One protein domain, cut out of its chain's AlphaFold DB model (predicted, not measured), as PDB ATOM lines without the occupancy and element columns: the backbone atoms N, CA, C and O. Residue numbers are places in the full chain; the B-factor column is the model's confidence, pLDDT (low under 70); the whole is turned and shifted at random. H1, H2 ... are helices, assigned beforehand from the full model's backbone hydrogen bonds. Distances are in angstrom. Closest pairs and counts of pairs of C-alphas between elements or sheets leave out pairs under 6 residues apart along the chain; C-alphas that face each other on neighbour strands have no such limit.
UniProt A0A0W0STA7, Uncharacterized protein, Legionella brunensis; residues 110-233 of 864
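Overview. This is residues 110 to 233 of the 864 residues of an uncharacterized protein of Legionella brunensis (UniProt A0A0W0STA7). One long helix, H4, runs nearly the whole length of a rod-shaped model; H2 packs alongside its last part with H1 more loosely beside the two, while H3 crosses H4 near its beginning. A long stretch without a named element, residues 150 to 169, spans between these two ends. The printed part has 124 residues with four named helices, in the order H1, H2, H3, H4, and no named strand: the class is all helix. The whole is loose, with a radius of gyration of the C-alphas of 19.2 A and spans of 62 by 30 by 19 A.

Along the chain. H4, residues 194 to 231, is 55.7 A long, from C-alpha 194 at (157.033, 104.742, 70.724) to C-alpha 231 at (188.555, 106.110, 116.613). H2, residues 132 to 149, measures 26.1 A. H1, residues 111 to 124, measures 19.8 A and begins with C-alpha 111 at (162.200, 96.465, 104.004). H3, residues 170 to 184, measures 20.8 A.

Arrangement. H4 touches H2 with residues 219 to 230 alone, at a shallow tilt of 18 degrees, opposite ways; their closest C-alphas, of Ile 139 and Val 226, are 5.5 A apart. H1 is close to but not clearly touching H2, with closest C-alphas, of Leu 120 and Leu 142, 7.8 A apart. H1, H2 and H4 form an up and down bundle, each running against the one before it. H4 touches H3 with residues 196 to 204 alone, about perpendicular at 78 degrees; the closest C-alphas, of Arg 176 and Ser 203, are 5.9 A apart. H3 is apart from H1 and H2. In H1, H2, H3 and H4 every O i to N i+4 pair is within hydrogen-bond range.

Size, cuts and confidence. The two C-alphas farthest apart, of Ser 131 and Asn 193, are 62.3 A apart. The printed part has no cut. The link from H2 to H3 is long, with 20 residues. Mean pLDDT of the printed part is 75.6; 41 residues are under 70, among them residues 152 to 168 and 178 to 192.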
ATOM      1  N   SER A 110     164.892  96.918  99.986       73.50
ATOM      2  CA  SER A 110     164.135  95.923 100.742       73.50
ATOM      3  C   SER A 110     163.799  96.434 102.146       73.50
ATOM      4  O   SER A 110     164.582  97.131 102.791       73.50
ATOM      5  N   GLN A 111     162.619  96.067 102.655       72.69
ATOM      6  CA  GLN A 111     162.200  96.465 104.004       72.69
ATOM      7  C   GLN A 111     163.080  95.851 105.100       72.69
ATOM      8  O   GLN A 111     163.171  96.416 106.185       72.69
ATOM      9  N   GLU A 112     163.692  94.693 104.837       81.56
ATOM     10  CA  GLU A 112     164.676  94.079 105.732       81.56
ATOM     11  C   GLU A 112     165.920  94.965 105.836       81.56
ATOM     12  O   GLU A 112     166.251  95.412 106.931       81.56
ATOM     13  N   TYR A 113     166.517  95.315 104.694       84.62
ATOM     14  CA  TYR A 113     167.677  96.199 104.634       84.62
ATOM     15  C   TYR A 113     167.422  97.545 105.312       84.62
ATOM     16  O   TYR A 113     168.198  97.951 106.168       84.62
ATOM     17  N   LEU A 114     166.319  98.225 104.973       80.62
ATOM     18  CA  LEU A 114     166.019  99.552 105.523       80.62
ATOM     19  C   LEU A 114     165.910  99.526 107.051       80.62
ATOM     20  O   LEU A 114     166.409 100.430 107.713       80.62
ATOM     21  N   LYS A 115     165.292  98.477 107.610       83.94
ATOM     22  CA  LYS A 115     165.186  98.304 109.065       83.94
ATOM     23  C   LYS A 115     166.536  98.010 109.704       83.94
ATOM     24  O   LYS A 115     166.832  98.579 110.748       83.94
ATOM     25  N   GLU A 116     167.326  97.118 109.110       88.81
ATOM     26  CA  GLU A 116     168.662  96.795 109.617       88.81
ATOM     27  C   GLU A 116     169.572  98.026 109.580       88.81
ATOM     28  O   GLU A 116     170.198  98.345 110.587       88.81
ATOM     29  N   PHE A 117     169.580  98.770 108.476       87.06
ATOM     30  CA  PHE A 117     170.387  99.978 108.314       87.06
ATOM     31  C   PHE A 117     169.962 101.105 109.268       87.06
ATOM     32  O   PHE A 117     170.807 101.713 109.927       87.06
ATOM     33  N   GLU A 118     168.655 101.352 109.422       85.62
ATOM     34  CA  GLU A 118     168.131 102.316 110.402       85.62
ATOM     35  C   GLU A 118     168.536 101.926 111.832       85.62
ATOM     36  O   GLU A 118     169.012 102.764 112.605       85.62
ATOM     37  N   GLN A 119     168.402 100.642 112.174       88.19
ATOM     38  CA  GLN A 119     168.793 100.124 113.480       88.19
ATOM     39  C   GLN A 119     170.299 100.278 113.718       88.19
ATOM     40  O   GLN A 119     170.690 100.709 114.805       88.19
ATOM     41  N   LEU A 120     171.136 100.017 112.705       90.56
ATOM     42  CA  LEU A 120     172.577 100.232 112.803       90.56
ATOM     43  C   LEU A 120     172.905 101.687 113.146       90.56
ATOM     44  O   LEU A 120     173.685 101.938 114.064       90.56
ATOM     45  N   GLY A 121     172.264 102.644 112.471       85.56
ATOM     46  CA  GLY A 121     172.441 104.069 112.751       85.56
ATOM     47  C   GLY A 121     172.026 104.462 114.174       85.56
ATOM     48  O   GLY A 121     172.719 105.240 114.832       85.56
ATOM     49  N   LEU A 122     170.922 103.912 114.690       86.56
ATOM     50  CA  LEU A 122     170.478 104.151 116.071       86.56
ATOM     51  C   LEU A 122     171.442 103.563 117.107       86.56
ATOM     52  O   LEU A 122     171.699 104.189 118.139       86.56
ATOM     53  N   ASP A 123     171.974 102.378 116.839       88.12
ATOM     54  CA  ASP A 123     172.904 101.691 117.728       88.12
ATOM     55  C   ASP A 123     174.298 102.319 117.704       88.12
ATOM     56  O   ASP A 123     174.945 102.396 118.759       88.12
ATOM     57  N   HIS A 124     174.720 102.844 116.550       89.38
ATOM     58  CA  HIS A 124     175.983 103.558 116.386       89.38
ATOM     59  C   HIS A 124     176.062 104.801 117.281       89.38
ATOM     60  O   HIS A 124     177.100 105.063 117.882       89.38
ATOM     61  N   LYS A 125     174.948 105.519 117.487       87.38
ATOM     62  CA  LYS A 125     174.890 106.712 118.364       87.38
ATOM     63  C   LYS A 125     175.328 106.452 119.811       87.38
ATOM     64  O   LYS A 125     175.621 107.397 120.535       87.38
ATOM     65  N   LYS A 126     175.354 105.191 120.250       87.50
ATOM     66  CA  LYS A 126     175.724 104.789 121.617       87.50
ATOM     67  C   LYS A 126     177.181 104.334 121.735       87.50
ATOM     68  O   LYS A 126     177.576 103.864 122.800       87.50
ATOM     69  N   ILE A 127     177.980 104.411 120.666       86.12
ATOM     70  CA  ILE A 127     179.301 103.770 120.611       86.12
ATOM     71  C   ILE A 127     180.311 104.347 121.612       86.12
ATOM     72  O   ILE A 127     181.077 103.592 122.205       86.12
ATOM     73  N   SER A 128     180.251 105.653 121.884       81.56
ATOM     74  CA  SER A 128     181.140 106.338 122.837       81.56
ATOM     75  C   SER A 128     180.942 105.897 124.291       81.56
ATOM     76  O   SER A 128     181.836 106.075 125.115       81.56
ATOM     77  N   THR A 129     179.786 105.307 124.616       87.44
ATOM     78  CA  THR A 129     179.486 104.765 125.952       87.44
ATOM     79  C   THR A 129     179.741 103.263 126.070       87.44
ATOM     80  O   THR A 129     179.639 102.723 127.168       87.44
ATOM     81  N   ARG A 130     180.042 102.576 124.958       91.00
ATOM     82  CA  ARG A 130     180.320 101.134 124.954       91.00
ATOM     83  C   ARG A 130     181.732 100.854 125.453       91.00
ATOM     84  O   ARG A 130     182.661 101.607 125.168       91.00
ATOM     85  N   SER A 131     181.888  99.740 126.154       93.00
ATOM     86  CA  SER A 131     183.192  99.200 126.532       93.00
ATOM     87  C   SER A 131     183.974  98.712 125.309       93.00
ATOM     88  O   SER A 131     183.405  98.415 124.260       93.00
ATOM     89  N   PHE A 132     185.290  98.578 125.442       91.88
ATOM     90  CA  PHE A 132     186.153  98.139 124.345       91.88
ATOM     91  C   PHE A 132     185.771  96.779 123.720       91.88
ATOM     92  O   PHE A 132     185.706  96.698 122.492       91.88
ATOM     93  N   PRO A 133     185.413  95.725 124.487       92.69
ATOM     94  CA  PRO A 133     184.900  94.485 123.897       92.69
ATOM     95  C   PRO A 133     183.596  94.677 123.108       92.69
ATOM     96  O   PRO A 133     183.429  94.095 122.037       92.69
ATOM     97  N   GLU A 134     182.685  95.522 123.595       93.38
ATOM     98  CA  GLU A 134     181.432  95.840 122.897       93.38
ATOM     99  C   GLU A 134     181.675  96.655 121.619       93.38
ATOM    100  O   GLU A 134     180.942  96.493 120.643       93.38
ATOM    101  N   GLN A 135     182.702  97.511 121.598       94.62
ATOM    102  CA  GLN A 135     183.136  98.227 120.395       94.62
ATOM    103  C   GLN A 135     183.716  97.260 119.348       94.62
ATOM    104  O   GLN A 135     183.414  97.390 118.165       94.62
ATOM    105  N   ILE A 136     184.489  96.248 119.761       93.81
ATOM    106  CA  ILE A 136     185.003  95.203 118.855       93.81
ATOM    107  C   ILE A 136     183.854  94.374 118.265       93.81
ATOM    108  O   ILE A 136     183.790  94.192 117.048       93.81
ATOM    109  N   ALA A 137     182.921  93.914 119.105       93.94
ATOM    110  CA  ALA A 137     181.740  93.178 118.649       93.94
ATOM    111  C   ALA A 137     180.897  94.017 117.671       93.94
ATOM    112  O   ALA A 137     180.394  93.509 116.668       93.94
ATOM    113  N   TRP A 138     180.794  95.325 117.924       95.56
ATOM    114  CA  TRP A 138     180.117  96.262 117.034       95.56
ATOM    115  C   TRP A 138     180.783  96.375 115.660       95.56
ATOM    116  O   TRP A 138     180.089  96.316 114.646       95.56
ATOM    117  N   ILE A 139     182.117  96.457 115.599       95.50
ATOM    118  CA  ILE A 139     182.855  96.437 114.325       95.50
ATOM    119  C   ILE A 139     182.542  95.157 113.539       95.50
ATOM    120  O   ILE A 139     182.267  95.225 112.342       95.50
ATOM    121  N   ASN A 140     182.518  93.997 114.200       95.38
ATOM    122  CA  ASN A 140     182.186  92.735 113.537       95.38
ATOM    123  C   ASN A 140     180.743  92.708 113.008       95.38
ATOM    124  O   ASN A 140     180.524  92.200 111.909       95.38
ATOM    125  N   GLN A 141     179.776  93.287 113.728       95.44
ATOM    126  CA  GLN A 141     178.393  93.431 113.249       95.44
ATOM    127  C   GLN A 141     178.298  94.341 112.016       95.44
ATOM    128  O   GLN A 141     177.634  93.983 111.043       95.44
ATOM    129  N   LEU A 142     179.002  95.477 112.017       95.62
ATOM    130  CA  LEU A 142     179.067  96.379 110.862       95.62
ATOM    131  C   LEU A 142     179.680  95.685 109.638       95.62
ATOM    132  O   LEU A 142     179.131  95.753 108.543       95.62
ATOM    133  N   LEU A 143     180.787  94.961 109.827       95.31
ATOM    134  CA  LEU A 143     181.429  94.199 108.756       95.31
ATOM    135  C   LEU A 143     180.516  93.083 108.227       95.31
ATOM    136  O   LEU A 143     180.421  92.897 107.017       95.31
ATOM    137  N   GLN A 144     179.793  92.372 109.098       93.25
ATOM    138  CA  GLN A 144     178.795  91.379 108.678       93.25
ATOM    139  C   GLN A 144     177.687  92.001 107.824       93.25
ATOM    140  O   GLN A 144     177.338  91.432 106.791       93.25
ATOM    141  N   PHE A 145     177.171  93.168 108.218       92.25
ATOM    142  CA  PHE A 145     176.191  93.907 107.424       92.25
ATOM    143  C   PHE A 145     176.754  94.292 106.048       92.25
ATOM    144  O   PHE A 145     176.112  94.043 105.027       92.25
ATOM    145  N   ILE A 146     177.984  94.817 106.006       91.12
ATOM    146  CA  ILE A 146     178.665  95.181 104.756       91.12
ATOM    147  C   ILE A 146     178.799  93.971 103.829       91.12
ATOM    148  O   ILE A 146     178.441  94.055 102.657       91.12
ATOM    149  N   PHE A 147     179.255  92.820 104.328       90.12
ATOM    150  CA  PHE A 147     179.390  91.627 103.485       90.12
ATOM    151  C   PHE A 147     178.043  91.039 103.060       90.12
ATOM    152  O   PHE A 147     177.932  90.518 101.952       90.12
ATOM    153  N   LYS A 148     177.007  91.158 103.900       86.94
ATOM    154  CA  LYS A 148     175.642  90.726 103.568       86.94
ATOM    155  C   LYS A 148     175.080  91.497 102.370       86.94
ATOM    156  O   LYS A 148     174.442  90.878 101.523       86.94
ATOM    157  N   TYR A 149     175.311  92.811 102.294       83.88
ATOM    158  CA  TYR A 149     174.639  93.678 101.317       83.88
ATOM    159  C   TYR A 149     175.524  94.233 100.192       83.88
ATOM    160  O   TYR A 149     174.989  94.522  99.121       83.88
ATOM    161  N   TYR A 150     176.843  94.356 100.386       82.81
ATOM    162  CA  TYR A 150     177.724  95.100  99.470       82.81
ATOM    163  C   TYR A 150     178.837  94.283  98.801       82.81
ATOM    164  O   TYR A 150     179.422  94.724  97.815       82.81
ATOM    165  N   GLU A 151     179.146  93.075  99.272       77.94
ATOM    166  CA  GLU A 151     180.247  92.284  98.702       77.94
ATOM    167  C   GLU A 151     179.938  91.712  97.308       77.94
ATOM    168  O   GLU A 151     180.838  91.511  96.488       77.94
ATOM    169  N   SER A 152     178.668  91.465  96.996       65.06
ATOM    170  CA  SER A 152     178.244  90.823  95.749       65.06
ATOM    171  C   SER A 152     178.244  91.788  94.556       65.06
ATOM    172  O   SER A 152     177.197  92.134  94.018       65.06
ATOM    173  N   HIS A 153     179.426  92.160  94.078       54.28
ATOM    174  CA  HIS A 153     179.607  93.057  92.928       54.28
ATOM    175  C   HIS A 153     179.028  92.496  91.615       54.28
ATOM    176  O   HIS A 153     178.707  93.240  90.698       54.28
ATOM    177  N   ASN A 154     178.851  91.172  91.523       48.06
ATOM    178  CA  ASN A 154     178.342  90.506  90.317       48.06
ATOM    179  C   ASN A 154     176.807  90.444  90.239       48.06
ATOM    180  O   ASN A 154     176.260  89.875  89.294       48.06
ATOM    181  N   LYS A 155     176.104  90.966  91.246       51.69
ATOM    182  CA  LYS A 155     174.652  91.127  91.230       51.69
ATOM    183  C   LYS A 155     174.381  92.518  91.771       51.69
ATOM    184  O   LYS A 155     174.375  92.668  92.995       51.69
ATOM    185  N   PRO A 156     174.195  93.527  90.911       46.97
ATOM    186  CA  PRO A 156     173.838  94.822  91.438       46.97
ATOM    187  C   PRO A 156     172.527  94.625  92.222       46.97
ATOM    188  O   PRO A 156     171.648  93.857  91.812       46.97
ATOM    189  N   PHE A 157     172.439  95.256  93.393       54.59
ATOM    190  CA  PHE A 157     171.198  95.408  94.163       54.59
ATOM    191  C   PHE A 157     170.760  94.256  95.107       54.59
ATOM    192  O   PHE A 157     169.571  93.954  95.196       54.59
ATOM    193  N   VAL A 158     171.655  93.644  95.903       52.03
ATOM    194  CA  VAL A 158     171.247  92.657  96.948       52.03
ATOM    195  C   VAL A 158     170.346  93.254  98.035       52.03
ATOM    196  O   VAL A 158     169.518  92.556  98.616       52.03
ATOM    197  N   PHE A 159     170.452  94.559  98.274       55.84
ATOM    198  CA  PHE A 159     169.583  95.287  99.188       55.84
ATOM    199  C   PHE A 159     168.263  95.733  98.543       55.84
ATOM    200  O   PHE A 159     167.395  96.186  99.283       55.84
ATOM    201  N   ALA A 160     168.072  95.614  97.220       55.50
ATOM    202  CA  ALA A 160     166.881  96.123  96.548       55.50
ATOM    203  C   ALA A 160     165.664  95.197  96.672       55.50
ATOM    204  O   ALA A 160     165.755  93.978  96.558       55.50
ATOM    205  N   LEU A 161     164.489  95.796  96.874       47.84
ATOM    206  CA  LEU A 161     163.198  95.125  97.015       47.84
ATOM    207  C   LEU A 161     162.776  94.425  95.715       47.84
ATOM    208  O   LEU A 161     161.931  93.538  95.755       47.84
ATOM    209  N   ASN A 162     163.339  94.801  94.561       50.59
ATOM    210  CA  ASN A 162     162.828  94.328  93.287       50.59
ATOM    211  C   ASN A 162     163.846  94.375  92.143       50.59
ATOM    212  O   ASN A 162     164.025  95.403  91.497       50.59
ATOM    213  N   GLN A 163     164.347  93.202  91.749       49.84
ATOM    214  CA  GLN A 163     164.743  93.007  90.352       49.84
ATOM    215  C   GLN A 163     163.563  93.292  89.396       49.84
ATOM    216  O   GLN A 163     163.826  93.598  88.238       49.84
ATOM    217  N   SER A 164     162.296  93.254  89.867       49.94
ATOM    218  CA  SER A 164     161.085  93.539  89.071       49.94
ATOM    219  C   SER A 164     160.926  94.992  88.616       49.94
ATOM    220  O   SER A 164     160.580  95.199  87.464       49.94
ATOM    221  N   ILE A 165     161.342  96.007  89.382       53.69
ATOM    222  CA  ILE A 165     161.247  97.418  88.945       53.69
ATOM    223  C   ILE A 165     162.145  97.695  87.729       53.69
ATOM    224  O   ILE A 165     161.920  98.675  87.031       53.69
ATOM    225  N   LEU A 166     163.121  96.828  87.431       56.94
ATOM    226  CA  LEU A 166     163.912  96.828  86.192       56.94
ATOM    227  C   LEU A 166     163.426  95.780  85.167       56.94
ATOM    228  O   LEU A 166     163.876  95.774  84.024       56.94
ATOM    229  N   GLN A 167     162.495  94.894  85.538       62.66
ATOM    230  CA  GLN A 167     161.849  93.966  84.611       62.66
ATOM    231  C   GLN A 167     160.888  94.710  83.667       62.66
ATOM    232  O   GLN A 167     160.365  95.788  83.977       62.66
ATOM    233  N   PRO A 168     160.610  94.136  82.487       62.50
ATOM    234  CA  PRO A 168     159.754  94.759  81.486       62.50
ATOM    235  C   PRO A 168     158.247  94.545  81.732       62.50
ATOM    236  O   PRO A 168     157.470  94.669  80.778       62.50
ATOM    237  N   THR A 169     157.799  94.208  82.952       71.50
ATOM    238  CA  THR A 169     156.365  93.973  83.200       71.50
ATOM    239  C   THR A 169     155.562  95.272  83.103       71.50
ATOM    240  O   THR A 169     156.077  96.365  83.328       71.50
ATOM    241  N   HIS A 170     154.275  95.171  82.766       67.31
ATOM    242  CA  HIS A 170     153.414  96.346  82.610       67.31
ATOM    243  C   HIS A 170     153.278  97.166  83.906       67.31
ATOM    244  O   HIS A 170     153.238  98.393  83.851       67.31
ATOM    245  N   ALA A 171     153.239  96.507  85.069       65.69
ATOM    246  CA  ALA A 171     153.157  97.182  86.364       65.69
ATOM    247  C   ALA A 171     154.446  97.955  86.680       65.69
ATOM    248  O   ALA A 171     154.380  99.104  87.113       65.69
ATOM    249  N   ASP A 172     155.605  97.365  86.381       68.62
ATOM    250  CA  ASP A 172     156.911  97.991  86.609       68.62
ATOM    251  C   ASP A 172     157.126  99.189  85.680       68.62
ATOM    252  O   ASP A 172     157.551 100.253  86.123       68.62
ATOM    253  N   LYS A 173     156.731  99.065  84.408       71.56
ATOM    254  CA  LYS A 173     156.744 100.172  83.439       71.56
ATOM    255  C   LYS A 173     155.837 101.326  83.853       71.56
ATOM    256  O   LYS A 173     156.237 102.485  83.784       71.56
ATOM    257  N   GLN A 174     154.620 101.026  84.316       68.88
ATOM    258  CA  GLN A 174     153.710 102.045  84.848       68.88
ATOM    259  C   GLN A 174     154.283 102.728  86.089       68.88
ATOM    260  O   GLN A 174     154.153 103.942  86.236       68.88
ATOM    261  N   PHE A 175     154.941 101.968  86.960       70.69
ATOM    262  CA  PHE A 175     155.591 102.491  88.151       70.69
ATOM    263  C   PHE A 175     156.781 103.409  87.813       70.69
ATOM    264  O   PHE A 175     156.847 104.531  88.318       70.69
ATOM    265  N   ARG A 176     157.670 103.001  86.893       74.19
ATOM    266  CA  ARG A 176     158.771 103.841  86.378       74.19
ATOM    267  C   ARG A 176     158.258 105.123  85.714       74.19
ATOM    268  O   ARG A 176     158.765 106.209  85.987       74.19
ATOM    269  N   LEU A 177     157.197 105.022  84.912       70.88
ATOM    270  CA  LEU A 177     156.564 106.183  84.284       70.88
ATOM    271  C   LEU A 177     155.927 107.129  85.320       70.88
ATOM    272  O   LEU A 177     155.997 108.344  85.165       70.88
ATOM    273  N   ALA A 178     155.339 106.596  86.395       67.75
ATOM    274  CA  ALA A 178     154.786 107.396  87.491       67.75
ATOM    275  C   ALA A 178     155.874 108.198  88.230       67.75
ATOM    276  O   ALA A 178     155.646 109.360  88.574       67.75
ATOM    277  N   ILE A 179     157.062 107.613  88.412       66.50
ATOM    278  CA  ILE A 179     158.250 108.300  88.941       66.50
ATOM    279  C   ILE A 179     158.672 109.453  88.016       66.50
ATOM    280  O   ILE A 179     158.842 110.578  88.482       66.50
ATOM    281  N   ILE A 180     158.799 109.205  86.707       63.84
ATOM    282  CA  ILE A 180     159.177 110.250  85.738       63.84
ATOM    283  C   ILE A 180     158.137 111.369  85.664       63.84
ATOM    284  O   ILE A 180     158.498 112.543  85.631       63.84
ATOM    285  N   ASN A 181     156.847 111.032  85.667       63.12
ATOM    286  CA  ASN A 181     155.770 112.022  85.701       63.12
ATOM    287  C   ASN A 181     155.895 112.954  86.906       63.12
ATOM    288  O   ASN A 181     155.666 114.157  86.785       63.12
ATOM    289  N   HIS A 182     156.271 112.405  88.063       62.53
ATOM    290  CA  HIS A 182     156.522 113.200  89.253       62.53
ATOM    291  C   HIS A 182     157.725 114.134  89.068       62.53
ATOM    292  O   HIS A 182     157.572 115.335  89.286       62.53
ATOM    293  N   LEU A 183     158.866 113.606  88.613       58.44
ATOM    294  CA  LEU A 183     160.094 114.375  88.376       58.44
ATOM    295  C   LEU A 183     159.902 115.520  87.375       58.44
ATOM    296  O   LEU A 183     160.396 116.623  87.583       58.44
ATOM    297  N   LEU A 184     159.163 115.267  86.295       58.06
ATOM    298  CA  LEU A 184     158.936 116.238  85.223       58.06
ATOM    299  C   LEU A 184     157.703 117.126  85.458       58.06
ATOM    300  O   LEU A 184     157.437 118.021  84.661       58.06
ATOM    301  N   GLY A 185     156.903 116.860  86.496       56.12
ATOM    302  CA  GLY A 185     155.623 117.541  86.716       56.12
ATOM    303  C   GLY A 185     154.591 117.299  85.603       56.12
ATOM    304  O   GLY A 185     153.699 118.123  85.392       56.12
ATOM    305  N   THR A 186     154.699 116.186  84.876       56.38
ATOM    306  CA  THR A 186     153.857 115.861  83.713       56.38
ATOM    307  C   THR A 186     152.816 114.781  84.031       56.38
ATOM    308  O   THR A 186     152.820 114.161  85.095       56.38
ATOM    309  N   LYS A 187     151.844 114.593  83.128       59.16
ATOM    310  CA  LYS A 187     150.769 113.592  83.246       59.16
ATOM    311  C   LYS A 187     150.745 112.687  82.021       59.16
ATOM    312  O   LYS A 187     149.840 112.785  81.195       59.16
ATOM    313  N   LEU A 188     151.743 111.826  81.893       59.50
ATOM    314  CA  LEU A 188     151.783 110.823  80.835       59.50
ATOM    315  C   LEU A 188     151.092 109.547  81.322       59.50
ATOM    316  O   LEU A 188     151.477 108.968  82.338       59.50
ATOM    317  N   SER A 189     150.055 109.104  80.619       61.00
ATOM    318  CA  SER A 189     149.507 107.757  80.785       61.00
ATOM    319  C   SER A 189     150.400 106.746  80.067       61.00
ATOM    320  O   SER A 189     150.975 107.042  79.020       61.00
ATOM    321  N   TYR A 190     150.514 105.533  80.615       60.81
ATOM    322  CA  TYR A 190     151.167 104.444  79.893       60.81
ATOM    323  C   TYR A 190     150.235 103.963  78.772       60.81
ATOM    324  O   TYR A 190     149.326 103.169  79.004       60.81
ATOM    325  N   GLU A 191     150.446 104.478  77.566       67.62
ATOM    326  CA  GLU A 191     149.920 103.936  76.312       67.62
ATOM    327  C   GLU A 191     151.080 103.242  75.598       67.62
ATOM    328  O   GLU A 191     152.141 103.844  75.504       67.62
ATOM    329  N   ASP A 192     150.946 101.997  75.125       61.88
ATOM    330  CA  ASP A 192     152.056 101.269  74.475       61.88
ATOM    331  C   ASP A 192     152.382 101.863  73.088       61.88
ATOM    332  O   ASP A 192     151.969 101.354  72.047       61.88
ATOM    333  N   ASN A 193     153.096 102.988  73.082       74.44
ATOM    334  CA  ASN A 193     153.503 103.758  71.915       74.44
ATOM    335  C   ASN A 193     155.026 104.004  71.940       74.44
ATOM    336  O   ASN A 193     155.723 103.686  72.904       74.44
ATOM    337  N   SER A 194     155.582 104.528  70.846       72.69
ATOM    338  CA  SER A 194     157.033 104.742  70.724       72.69
ATOM    339  C   SER A 194     157.591 105.685  71.797       72.69
ATOM    340  O   SER A 194     158.705 105.474  72.270       72.69
ATOM    341  N   VAL A 195     156.812 106.682  72.220       72.06
ATOM    342  CA  VAL A 195     157.218 107.689  73.208       72.06
ATOM    343  C   VAL A 195     157.310 107.087  74.611       72.06
ATOM    344  O   VAL A 195     158.321 107.271  75.283       72.06
ATOM    345  N   THR A 196     156.312 106.316  75.051       70.12
ATOM    346  CA  THR A 196     156.336 105.674  76.378       70.12
ATOM    347  C   THR A 196     157.417 104.607  76.489       70.12
ATOM    348  O   THR A 196     158.002 104.471  77.558       70.12
ATOM    349  N   ARG A 197     157.759 103.902  75.400       72.44
ATOM    350  CA  ARG A 197     158.897 102.960  75.370       72.44
ATOM    351  C   ARG A 197     160.246 103.662  75.533       72.44
ATOM    352  O   ARG A 197     161.105 103.157  76.250       72.44
ATOM    353  N   ILE A 198     160.430 104.818  74.894       73.81
ATOM    354  CA  ILE A 198     161.647 105.631  75.045       73.81
ATOM    355  C   ILE A 198     161.742 106.179  76.471       73.81
ATOM    356  O   ILE A 198     162.793 106.077  77.100       73.81
ATOM    357  N   LEU A 199     160.641 106.708  77.008       70.50
ATOM    358  CA  LEU A 199     160.598 107.207  78.382       70.50
ATOM    359  C   LEU A 199     160.836 106.098  79.404       70.50
ATOM    360  O   LEU A 199     161.543 106.325  80.378       70.50
ATOM    361  N   ASP A 200     160.305 104.899  79.177       72.81
ATOM    362  CA  ASP A 200     160.551 103.732  80.024       72.81
ATOM    363  C   ASP A 200     162.031 103.328  80.034       72.81
ATOM    364  O   ASP A 200     162.595 103.080  81.100       72.81
ATOM    365  N   LEU A 201     162.681 103.334  78.865       73.88
ATOM    366  CA  LEU A 201     164.116 103.074  78.749       73.88
ATOM    367  C   LEU A 201     164.933 104.114  79.528       73.88
ATOM    368  O   LEU A 201     165.771 103.740  80.344       73.88
ATOM    369  N   ILE A 202     164.635 105.404  79.338       69.62
ATOM    370  CA  ILE A 202     165.283 106.506  80.065       69.62
ATOM    371  C   ILE A 202     165.054 106.366  81.577       69.62
ATOM    372  O   ILE A 202     166.009 106.459  82.348       69.62
ATOM    373  N   SER A 203     163.819 106.070  82.002       70.00
ATOM    374  CA  SER A 203     163.465 105.841  83.411       70.00
ATOM    375  C   SER A 203     164.278 104.704  84.005       70.00
ATOM    376  O   SER A 203     164.789 104.814  85.114       70.00
ATOM    377  N   SER A 204     164.384 103.592  83.276       72.25
ATOM    378  CA  SER A 204     165.094 102.408  83.742       72.25
ATOM    379  C   SER A 204     166.582 102.689  83.911       72.25
ATOM    380  O   SER A 204     167.171 102.233  84.888       72.25
ATOM    381  N   THR A 205     167.189 103.444  82.993       69.19
ATOM    382  CA  THR A 205     168.591 103.859  83.109       69.19
ATOM    383  C   THR A 205     168.792 104.800  84.295       69.19
ATOM    384  O   THR A 205     169.685 104.565  85.102       69.19
ATOM    385  N   GLN A 206     167.934 105.810  84.463       67.88
ATOM    386  CA  GLN A 206     168.019 106.755  85.583       67.88
ATOM    387  C   GLN A 206     167.827 106.075  86.942       67.88
ATOM    388  O   GLN A 206     168.587 106.331  87.870       67.88
ATOM    389  N   ILE A 207     166.855 105.168  87.061       70.19
ATOM    390  CA  ILE A 207     166.623 104.401  88.292       70.19
ATOM    391  C   ILE A 207     167.814 103.490  88.597       70.19
ATOM    392  O   ILE A 207     168.190 103.376  89.758       70.19
ATOM    393  N   SER A 208     168.430 102.876  87.578       69.81
ATOM    394  CA  SER A 208     169.661 102.092  87.754       69.81
ATOM    395  C   SER A 208     170.819 102.951  88.262       69.81
ATOM    396  O   SER A 208     171.566 102.508  89.121       69.81
ATOM    397  N   THR A 209     170.952 104.182  87.771       69.56
ATOM    398  CA  THR A 209     171.957 105.129  88.265       69.56
ATOM    399  C   THR A 209     171.721 105.505  89.726       69.56
ATOM    400  O   THR A 209     172.632 105.383  90.533       69.56
ATOM    401  N   VAL A 210     170.496 105.908  90.080       70.75
ATOM    402  CA  VAL A 210     170.131 106.267  91.466       70.75
ATOM    403  C   VAL A 210     170.376 105.098  92.420       70.75
ATOM    404  O   VAL A 210     170.777 105.273  93.564       70.75
ATOM    405  N   LEU A 211     170.132 103.883  91.941       72.44
ATOM    406  CA  LEU A 211     170.406 102.653  92.663       72.44
ATOM    407  C   LEU A 211     171.882 102.467  93.011       72.44
ATOM    408  O   LEU A 211     172.193 102.092  94.143       72.44
ATOM    409  N   ASP A 212     172.758 102.695  92.036       73.31
ATOM    410  CA  ASP A 212     174.202 102.615  92.228       73.31
ATOM    411  C   ASP A 212     174.663 103.695  93.217       73.31
ATOM    412  O   ASP A 212     175.434 103.400  94.125       73.31
ATOM    413  N   ASP A 213     174.135 104.917  93.117       74.19
ATOM    414  CA  ASP A 213     174.482 105.999  94.045       74.19
ATOM    415  C   ASP A 213     174.019 105.706  95.483       74.19
ATOM    416  O   ASP A 213     174.842 105.741  96.397       74.19
ATOM    417  N   ILE A 214     172.766 105.274  95.692       74.56
ATOM    418  CA  ILE A 214     172.264 104.866  97.021       74.56
ATOM    419  C   ILE A 214     173.111 103.732  97.611       74.56
ATOM    420  O   ILE A 214     173.435 103.755  98.800       74.56
ATOM    421  N   PHE A 215     173.455 102.731  96.795       78.25
ATOM    422  CA  PHE A 215     174.322 101.630  97.216       78.25
ATOM    423  C   PHE A 215     175.668 102.148  97.708       78.25
ATOM    424  O   PHE A 215     176.125 101.769  98.790       78.25
ATOM    425  N   MET A 216     176.301 103.005  96.908       79.75
ATOM    426  CA  MET A 216     177.623 103.520  97.214       79.75
ATOM    427  C   MET A 216     177.602 104.394  98.468       79.75
ATOM    428  O   MET A 216     178.480 104.269  99.321       79.75
ATOM    429  N   ASP A 217     176.584 105.230  98.627       79.00
ATOM    430  CA  ASP A 217     176.500 106.171  99.741       79.00
ATOM    431  C   ASP A 217     176.209 105.461 101.065       79.00
ATOM    432  O   ASP A 217     176.847 105.744 102.084       79.00
ATOM    433  N   ASP A 218     175.328 104.458 101.063       83.19
ATOM    434  CA  ASP A 218     175.070 103.655 102.260       83.19
ATOM    435  C   ASP A 218     176.267 102.771 102.636       83.19
ATOM    436  O   ASP A 218     176.546 102.561 103.824       83.19
ATOM    437  N   ALA A 219     177.003 102.264 101.642       85.56
ATOM    438  CA  ALA A 219     178.242 101.533 101.872       85.56
ATOM    439  C   ALA A 219     179.313 102.436 102.497       85.56
ATOM    440  O   ALA A 219     179.934 102.038 103.488       85.56
ATOM    441  N   LYS A 220     179.467 103.676 102.008       85.88
ATOM    442  CA  LYS A 220     180.335 104.693 102.622       85.88
ATOM    443  C   LYS A 220     179.962 104.914 104.088       85.88
ATOM    444  O   LYS A 220     180.834 104.831 104.948       85.88
ATOM    445  N   ILE A 221     178.676 105.102 104.397       85.50
ATOM    446  CA  ILE A 221     178.194 105.282 105.778       85.50
ATOM    447  C   ILE A 221     178.556 104.077 106.659       85.50
ATOM    448  O   ILE A 221     179.098 104.251 107.751       85.50
ATOM    449  N   ALA A 222     178.299 102.851 106.197       89.25
ATOM    450  CA  ALA A 222     178.595 101.648 106.975       89.25
ATOM    451  C   ALA A 222     180.107 101.468 107.220       89.25
ATOM    452  O   ALA A 222     180.523 101.133 108.332       89.25
ATOM    453  N   ILE A 223     180.942 101.726 106.208       90.25
ATOM    454  CA  ILE A 223     182.408 101.677 106.328       90.25
ATOM    455  C   ILE A 223     182.908 102.781 107.263       90.25
ATOM    456  O   ILE A 223     183.748 102.530 108.128       90.25
ATOM    457  N   ARG A 224     182.363 103.994 107.147       86.81
ATOM    458  CA  ARG A 224     182.665 105.113 108.041       86.81
ATOM    459  C   ARG A 224     182.408 104.741 109.497       86.81
ATOM    460  O   ARG A 224     183.290 104.946 110.325       86.81
ATOM    461  N   MET A 225     181.268 104.117 109.799       88.62
ATOM    462  CA  MET A 225     180.941 103.646 111.151       88.62
ATOM    463  C   MET A 225     181.985 102.663 111.709       88.62
ATOM    464  O   MET A 225     182.258 102.671 112.913       88.62
ATOM    465  N   VAL A 226     182.607 101.823 110.870       91.81
ATOM    466  CA  VAL A 226     183.705 100.942 111.309       91.81
ATOM    467  C   VAL A 226     184.878 101.781 111.813       91.81
ATOM    468  O   VAL A 226     185.351 101.575 112.931       91.81
ATOM    469  N   PHE A 227     185.316 102.768 111.033       86.19
ATOM    470  CA  PHE A 227     186.460 103.611 111.389       86.19
ATOM    471  C   PHE A 227     186.166 104.603 112.517       86.19
ATOM    472  O   PHE A 227     187.020 104.808 113.378       86.19
ATOM    473  N   GLU A 228     184.953 105.149 112.590       83.50
ATOM    474  CA  GLU A 228     184.506 105.968 113.725       83.50
ATOM    475  C   GLU A 228     184.531 105.166 115.026       83.50
ATOM    476  O   GLU A 228     184.977 105.677 116.053       83.50
ATOM    477  N   THR A 229     184.143 103.888 114.982       88.44
ATOM    478  CA  THR A 229     184.247 103.000 116.148       88.44
ATOM    479  C   THR A 229     185.702 102.783 116.554       88.44
ATOM    480  O   THR A 229     186.030 102.897 117.732       88.44
ATOM    481  N   ILE A 230     186.591 102.524 115.590       86.44
ATOM    482  CA  ILE A 230     188.033 102.378 115.843       86.44
ATOM    483  C   ILE A 230     188.613 103.657 116.471       86.44
ATOM    484  O   ILE A 230     189.456 103.590 117.369       86.44
ATOM    485  N   HIS A 231     188.141 104.830 116.045       82.31
ATOM    486  CA  HIS A 231     188.555 106.110 116.613       82.31
ATOM    487  C   HIS A 231     188.172 106.253 118.099       82.31
ATOM    488  O   HIS A 231     188.892 106.916 118.845       82.31
ATOM    489  N   GLN A 232     187.117 105.587 118.576       84.50
ATOM    490  CA  GLN A 232     186.727 105.629 119.993       84.50
ATOM    491  C   GLN A 232     187.654 104.833 120.925       84.50
ATOM    492  O   GLN A 232     187.537 104.965 122.145       84.50
ATOM    493  N   PHE A 233     188.585 104.032 120.394       86.38
ATOM    494  CA  PHE A 233     189.532 103.282 121.223       86.38
ATOM    495  C   PHE A 233     190.413 104.231 122.033       86.38
ATOM    496  O   PHE A 233     191.004 105.174 121.490       86.38
TER     497      PHE A 233